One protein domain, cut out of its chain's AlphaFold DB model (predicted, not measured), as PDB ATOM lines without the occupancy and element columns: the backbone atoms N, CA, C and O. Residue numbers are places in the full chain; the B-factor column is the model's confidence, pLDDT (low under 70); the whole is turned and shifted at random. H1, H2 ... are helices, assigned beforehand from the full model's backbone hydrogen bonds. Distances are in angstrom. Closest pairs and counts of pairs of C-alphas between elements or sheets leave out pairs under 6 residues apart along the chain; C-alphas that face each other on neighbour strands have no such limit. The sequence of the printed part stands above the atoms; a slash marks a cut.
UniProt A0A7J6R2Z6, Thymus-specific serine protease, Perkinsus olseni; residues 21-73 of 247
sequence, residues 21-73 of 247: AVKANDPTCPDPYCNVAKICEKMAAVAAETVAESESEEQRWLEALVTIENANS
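AT A GLANCE: This is residues 21 to 73 of the 247 residues of the protein "Thymus-specific serine protease" of Perkinsus olseni (UniProt A0A7J6R2Z6). Two helices of similar length, H1 and H2, cross at a steep angle and come closest near the loop that joins them, where the chain folds back. Residues 21 to 35, with no named element, make a loop before H1 at the end away from that turn. The printed part has 53 residues with two named helices, H1 then H2, and no named strand; the class is all helix. The whole is only just loose, close to compact, with a radius of gyration of the C-alphas of 12.1 A, and is a rod spanning 38 by 17 by 14 A.

IN THESE COORDINATES: The printed part begins at Ala 21, whose C-alpha is at (-10.697, -48.828, 14.117). H1 covers residues 36 to 49, 20.1 A from first to last C-alpha, and begins with C-alpha 36 at (-15.678, -42.518, 17.823). H2 covers residues 57 to 71, 21.3 A from first to last C-alpha, and ends with C-alpha 71 at (-1.434, -45.535, 21.830).

HOW THE PARTS SIT: H1 and H2 touch, with 14 pairs of C-alphas within 8 A. Their closest C-alphas are those of Ala 47 and Arg 60, 5.2 A apart. The helices run opposite ways at a steep tilt of 59 degrees, and their centres are 9.5 A apart. In both H1 and H2, every O i to N i+4 pair is within hydrogen-bond range.

THE WHOLE: The two C-alphas farthest apart are those of Thr 28 and Ser 54, 38.6 A. The C-alphas of Ala 21 and Ser 73, the first and last printed, are 10.0 A apart. The printed part has no cut. The link from H1 to H2, 7 residues, is short. The mean pLDDT of the printed part is 79.3; residues 21 to 22, residues 50 to 54 and residue 73 are under 70.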
ATOM      1  N   ALA A  21      -9.785 -47.703  14.332       66.00
ATOM      2  CA  ALA A  21     -10.697 -48.828  14.117       66.00
ATOM      3  C   ALA A  21     -12.179 -48.418  14.280       66.00
ATOM      4  O   ALA A  21     -12.978 -49.131  14.877       66.00
ATOM      5  N   VAL A  22     -12.562 -47.260  13.737       69.31
ATOM      6  CA  VAL A  22     -13.881 -46.635  13.952       69.31
ATOM      7  C   VAL A  22     -15.008 -47.258  13.135       69.31
ATOM      8  O   VAL A  22     -16.165 -46.940  13.376       69.31
ATOM      9  N   LYS A  23     -14.700 -48.163  12.193       73.44
ATOM     10  CA  LYS A  23     -15.707 -48.761  11.297       73.44
ATOM     11  C   LYS A  23     -16.826 -49.467  12.075       73.44
ATOM     12  O   LYS A  23     -17.985 -49.330  11.706       73.44
ATOM     13  N   ALA A  24     -16.495 -50.188  13.147       74.50
ATOM     14  CA  ALA A  24     -17.490 -50.881  13.971       74.50
ATOM     15  C   ALA A  24     -18.316 -49.916  14.840       74.50
ATOM     16  O   ALA A  24     -19.504 -50.148  15.041       74.50
ATOM     17  N   ASN A  25     -17.684 -48.839  15.328       79.50
ATOM     18  CA  ASN A  25     -18.261 -47.850  16.247       79.50
ATOM     19  C   ASN A  25     -19.068 -48.486  17.398       79.50
ATOM     20  O   ASN A  25     -20.173 -48.050  17.708       79.50
ATOM     21  N   ASP A  26     -18.536 -49.551  18.001       80.62
ATOM     22  CA  ASP A  26     -19.230 -50.315  19.039       80.62
ATOM     23  C   ASP A  26     -19.214 -49.536  20.370       80.62
ATOM     24  O   ASP A  26     -18.142 -49.314  20.933       80.62
ATOM     25  N   PRO A  27     -20.352 -49.100  20.928       78.38
ATOM     26  CA  PRO A  27     -20.354 -48.392  22.206       78.38
ATOM     27  C   PRO A  27     -19.982 -49.302  23.391       78.38
ATOM     28  O   PRO A  27     -19.533 -48.808  24.426       78.38
ATOM     29  N   THR A  28     -20.132 -50.623  23.251       79.31
ATOM     30  CA  THR A  28     -19.931 -51.609  24.327       79.31
ATOM     31  C   THR A  28     -18.502 -52.131  24.425       79.31
ATOM     32  O   THR A  28     -18.144 -52.776  25.413       79.31
ATOM     33  N   CYS A  29     -17.670 -51.856  23.419       81.12
ATOM     34  CA  CYS A  29     -16.299 -52.343  23.386       81.12
ATOM     35  C   CYS A  29     -15.507 -51.810  24.596       81.12
ATOM     36  O   CYS A  29     -15.656 -50.641  24.956       81.12
ATOM     37  N   PRO A  30     -14.668 -52.625  25.256       83.50
ATOM     38  CA  PRO A  30     -13.953 -52.201  26.460       83.50
ATOM     39  C   PRO A  30     -12.768 -51.278  26.151       83.50
ATOM     40  O   PRO A  30     -12.384 -50.480  27.005       83.50
ATOM     41  N   ASP A  31     -12.210 -51.351  24.940       83.81
ATOM     42  CA  ASP A  31     -11.017 -50.596  24.571       83.81
ATOM     43  C   ASP A  31     -11.264 -49.069  24.563       83.81
ATOM     44  O   ASP A  31     -12.378 -48.589  24.326       83.81
ATOM     45  N   PRO A  32     -10.234 -48.251  24.828       82.88
ATOM     46  CA  PRO A  32     -10.363 -46.793  24.813       82.88
ATOM     47  C   PRO A  32     -10.430 -46.190  23.397       82.88
ATOM     48  O   PRO A  32     -10.750 -45.013  23.263       82.88
ATOM     49  N   TYR A  33     -10.152 -46.971  22.347       80.44
ATOM     50  CA  TYR A  33     -10.012 -46.485  20.963       80.44
ATOM     51  C   TYR A  33     -10.892 -47.230  19.944       80.44
ATOM     52  O   TYR A  33     -10.636 -47.211  18.742       80.44
ATOM     53  N   CYS A  34     -11.920 -47.928  20.416       79.12
ATOM     54  CA  CYS A  34     -12.747 -48.809  19.586       79.12
ATOM     55  C   CYS A  34     -14.061 -48.174  19.099       79.12
ATOM     56  O   CYS A  34     -14.780 -48.787  18.309       79.12
ATOM     57  N   ASN A  35     -14.374 -46.944  19.521       81.44
ATOM     58  CA  ASN A  35     -15.476 -46.160  18.966       81.44
ATOM     59  C   ASN A  35     -15.155 -44.664  18.928       81.44
ATOM     60  O   ASN A  35     -14.238 -44.188  19.601       81.44
ATOM     61  N   VAL A  36     -15.923 -43.934  18.119       82.75
ATOM     62  CA  VAL A  36     -15.678 -42.518  17.823       82.75
ATOM     63  C   VAL A  36     -15.774 -41.660  19.084       82.75
ATOM     64  O   VAL A  36     -14.895 -40.837  19.313       82.75
ATOM     65  N   ALA A  37     -16.783 -41.882  19.931       85.19
ATOM     66  CA  ALA A  37     -17.001 -41.071  21.130       85.19
ATOM     67  C   ALA A  37     -15.809 -41.137  22.098       85.19
ATOM     68  O   ALA A  37     -15.313 -40.099  22.534       85.19
ATOM     69  N   LYS A  38     -15.295 -42.343  22.371       87.06
ATOM     70  CA  LYS A  38     -14.129 -42.537  23.247       87.06
ATOM     71  C   LYS A  38     -12.852 -41.933  22.666       87.06
ATOM     72  O   LYS A  38     -12.077 -41.323  23.398       87.06
ATOM     73  N   ILE A  39     -12.641 -42.062  21.352       86.31
ATOM     74  CA  ILE A  39     -11.504 -41.419  20.678       86.31
ATOM     75  C   ILE A  39     -11.615 -39.900  20.811       86.31
ATOM     76  O   ILE A  39     -10.640 -39.267  21.199       86.31
ATOM     77  N   CYS A  40     -12.788 -39.315  20.553       87.50
ATOM     78  CA  CYS A  40     -13.009 -37.876  20.693       87.50
ATOM     79  C   CYS A  40     -12.776 -37.390  22.129       87.50
ATOM     80  O   CYS A  40     -12.127 -36.365  22.316       87.50
ATOM     81  N   GLU A  41     -13.244 -38.130  23.138       90.50
ATOM     82  CA  GLU A  41     -12.986 -37.825  24.551       90.50
ATOM     83  C   GLU A  41     -11.481 -37.819  24.852       90.50
ATOM     84  O   GLU A  41     -10.967 -36.885  25.467       90.50
ATOM     85  N   LYS A  42     -10.747 -38.824  24.358       87.56
ATOM     86  CA  LYS A  42      -9.288 -38.892  24.507       87.56
ATOM     87  C   LYS A  42      -8.578 -37.766  23.767       87.56
ATOM     88  O   LYS A  42      -7.662 -37.176  24.329       87.56
ATOM     89  N   MET A  43      -9.007 -37.437  22.549       86.88
ATOM     90  CA  MET A  43      -8.439 -36.327  21.781       86.88
ATOM     91  C   MET A  43      -8.624 -35.009  22.522       86.88
ATOM     92  O   MET A  43      -7.670 -34.253  22.663       86.88
ATOM     93  N   ALA A  44      -9.833 -34.759  23.030       89.12
ATOM     94  CA  ALA A  44     -10.149 -33.551  23.778       89.12
ATOM     95  C   ALA A  44      -9.342 -33.456  25.081       89.12
ATOM     96  O   ALA A  44      -8.849 -32.380  25.405       89.12
ATOM     97  N   ALA A  45      -9.163 -34.569  25.798       88.75
ATOM     98  CA  ALA A  45      -8.340 -34.606  27.005       88.75
ATOM     99  C   ALA A  45      -6.870 -34.266  26.707       88.75
ATOM    100  O   ALA A  45      -6.309 -33.382  27.347       88.75
ATOM    101  N   VAL A  46      -6.266 -34.891  25.689       84.81
ATOM    102  CA  VAL A  46      -4.866 -34.618  25.312       84.81
ATOM    103  C   VAL A  46      -4.685 -33.176  24.824       84.81
ATOM    104  O   VAL A  46      -3.727 -32.506  25.211       84.81
ATOM    105  N   ALA A  47      -5.624 -32.663  24.023       84.25
ATOM    106  CA  ALA A  47      -5.599 -31.280  23.541       84.25
ATOM    107  C   ALA A  47      -5.792 -30.242  24.668       84.25
ATOM    108  O   ALA A  47      -5.406 -29.083  24.516       84.25
ATOM    109  N   ALA A  48      -6.403 -30.636  25.790       83.75
ATOM    110  CA  ALA A  48      -6.574 -29.791  26.970       83.75
ATOM    111  C   ALA A  48      -5.356 -29.814  27.914       83.75
ATOM    112  O   ALA A  48      -5.154 -28.849  28.646       83.75
ATOM    113  N   GLU A  49      -4.557 -30.886  27.910       78.44
ATOM    114  CA  GLU A  49      -3.324 -31.011  28.706       78.44
ATOM    115  C   GLU A  49      -2.115 -30.321  28.049       78.44
ATOM    116  O   GLU A  49      -1.218 -29.837  28.744       78.44
ATOM    117  N   THR A  50      -2.100 -30.231  26.717       62.62
ATOM    118  CA  THR A  50      -1.094 -29.504  25.922       62.62
ATOM    119  C   THR A  50      -1.339 -27.995  26.018       62.62
ATOM    120  O   THR A  50      -1.962 -27.366  25.167       62.62
ATOM    121  N   VAL A  51      -0.894 -27.400  27.129       59.91
ATOM    122  CA  VAL A  51      -1.023 -25.961  27.414       59.91
ATOM    123  C   VAL A  51       0.358 -25.307  27.410       59.91
ATOM    124  O   VAL A  51       0.843 -24.829  28.434       59.91
ATOM    125  N   ALA A  52       1.026 -25.285  26.257       62.97
ATOM    126  CA  ALA A  52       2.088 -24.312  26.032       62.97
ATOM    127  C   ALA A  52       1.452 -23.020  25.490       62.97
ATOM    128  O   ALA A  52       0.769 -23.042  24.469       62.97
ATOM    129  N   GLU A  53       1.685 -21.877  26.148       60.81
ATOM    130  CA  GLU A  53       1.127 -20.563  25.755       60.81
ATOM    131  C   GLU A  53       1.513 -20.120  24.323       60.81
ATOM    132  O   GLU A  53       0.946 -19.164  23.797       60.81
ATOM    133  N   SER A  54       2.463 -20.811  23.681       64.62
ATOM    134  CA  SER A  54       2.960 -20.538  22.329       64.62
ATOM    135  C   SER A  54       2.442 -21.478  21.233       64.62
ATOM    136  O   SER A  54       2.806 -21.284  20.074       64.62
ATOM    137  N   GLU A  55       1.652 -22.505  21.557       72.88
ATOM    138  CA  GLU A  55       1.184 -23.488  20.570       72.88
ATOM    139  C   GLU A  55      -0.157 -23.101  19.944       72.88
ATOM    140  O   GLU A  55      -1.129 -22.747  20.616       72.88
ATOM    141  N   SER A  56      -0.219 -23.196  18.615       82.75
ATOM    142  CA  SER A  56      -1.470 -23.017  17.879       82.75
ATOM    143  C   SER A  56      -2.476 -24.124  18.216       82.75
ATOM    144  O   SER A  56      -2.123 -25.232  18.618       82.75
ATOM    145  N   GLU A  57      -3.763 -23.841  18.024       81.81
ATOM    146  CA  GLU A  57      -4.820 -24.849  18.156       81.81
ATOM    147  C   GLU A  57      -4.595 -26.055  17.230       81.81
ATOM    148  O   GLU A  57      -4.763 -27.195  17.654       81.81
ATOM    149  N   GLU A  58      -4.134 -25.821  15.999       82.69
ATOM    150  CA  GLU A  58      -3.819 -26.883  15.039       82.69
ATOM    151  C   GLU A  58      -2.712 -27.817  15.547       82.69
ATOM    152  O   GLU A  58      -2.835 -29.034  15.418       82.69
ATOM    153  N   GLN A  59      -1.658 -27.270  16.163       81.50
ATOM    154  CA  GLN A  59      -0.570 -28.068  16.737       81.50
ATOM    155  C   GLN A  59      -1.063 -28.963  17.873       81.50
ATOM    156  O   GLN A  59      -0.779 -30.158  17.857       81.50
ATOM    157  N   ARG A  60      -1.884 -28.433  18.785       83.75
ATOM    158  CA  ARG A  60      -2.446 -29.211  19.903       83.75
ATOM    159  C   ARG A  60      -3.291 -30.390  19.423       83.75
ATOM    160  O   ARG A  60      -3.152 -31.510  19.912       83.75
ATOM    161  N   TRP A  61      -4.136 -30.176  18.414       84.44
ATOM    162  CA  TRP A  61      -4.933 -31.262  17.837       84.44
ATOM    163  C   TRP A  61      -4.091 -32.267  17.043       84.44
ATOM    164  O   TRP A  61      -4.375 -33.465  17.092       84.44
ATOM    165  N   LEU A  62      -3.043 -31.822  16.343       82.94
ATOM    166  CA  LEU A  62      -2.091 -32.721  15.682       82.94
ATOM    167  C   LEU A  62      -1.339 -33.590  16.696       82.94
ATOM    168  O   LEU A  62      -1.197 -34.794  16.483       82.94
ATOM    169  N   GLU A  63      -0.908 -33.021  17.817       83.00
ATOM    170  CA  GLU A  63      -0.265 -33.766  18.901       83.00
ATOM    171  C   GLU A  63      -1.215 -34.768  19.554       83.00
ATOM    172  O   GLU A  63      -0.830 -35.918  19.784       83.00
ATOM    173  N   ALA A  64      -2.477 -34.387  19.772       85.38
ATOM    174  CA  ALA A  64      -3.506 -35.305  20.250       85.38
ATOM    175  C   ALA A  64      -3.704 -36.491  19.294       85.38
ATOM    176  O   ALA A  64      -3.743 -37.644  19.727       85.38
ATOM    177  N   LEU A  65      -3.760 -36.228  17.986       81.25
ATOM    178  CA  LEU A  65      -3.876 -37.259  16.954       81.25
ATOM    179  C   LEU A  65      -2.678 -38.218  16.944       81.25
ATOM    180  O   LEU A  65      -2.870 -39.434  16.920       81.25
ATOM    181  N   VAL A  66      -1.452 -37.693  16.994       79.94
ATOM    182  CA  VAL A  66      -0.223 -38.506  17.033       79.94
ATOM    183  C   VAL A  66      -0.147 -39.329  18.318       79.94
ATOM    184  O   VAL A  66       0.207 -40.508  18.284       79.94
ATOM    185  N   THR A  67      -0.512 -38.734  19.453       83.00
ATOM    186  CA  THR A  67      -0.527 -39.409  20.756       83.00
ATOM    187  C   THR A  67      -1.477 -40.599  20.742       83.00
ATOM    188  O   THR A  67      -1.100 -41.703  21.143       83.00
ATOM    189  N   ILE A  68      -2.691 -40.405  20.225       81.56
ATOM    190  CA  ILE A  68      -3.677 -41.482  20.135       81.56
ATOM    191  C   ILE A  68      -3.248 -42.539  19.133       81.56
ATOM    192  O   ILE A  68      -3.380 -43.712  19.441       81.56
ATOM    193  N   GLU A  69      -2.708 -42.176  17.974       77.88
ATOM    194  CA  GLU A  69      -2.218 -43.148  16.990       77.88
ATOM    195  C   GLU A  69      -1.132 -44.068  17.569       77.88
ATOM    196  O   GLU A  69      -1.158 -45.289  17.376       77.88
ATOM    197  N   ASN A  70      -0.198 -43.494  18.329       77.75
ATOM    198  CA  ASN A  70       0.847 -44.255  19.005       77.75
ATOM    199  C   ASN A  70       0.266 -45.186  20.082       77.75
ATOM    200  O   ASN A  70       0.735 -46.312  20.241       77.75
ATOM    201  N   ALA A  71      -0.770 -44.743  20.797       78.38
ATOM    202  CA  ALA A  71      -1.434 -45.535  21.830       78.38
ATOM    203  C   ALA A  71      -2.418 -46.581  21.268       78.38
ATOM    204  O   ALA A  71      -2.625 -47.628  21.876       78.38
ATOM    205  N   ASN A  72      -3.006 -46.311  20.102       73.62
ATOM    206  CA  ASN A  72      -3.961 -47.143  19.375       73.62
ATOM    207  C   ASN A  72      -3.276 -48.000  18.303       73.62
ATOM    208  O   ASN A  72      -3.885 -48.338  17.294       73.62
ATOM    209  N   SER A  73      -2.002 -48.351  18.470       61.25
ATOM    210  CA  SER A  73      -1.309 -49.218  17.516       61.25
ATOM    211  C   SER A  73      -1.361 -50.701  17.925       61.25
ATOM    212  O   SER A  73      -0.354 -51.230  18.399       61.25
TER     213      SER A  73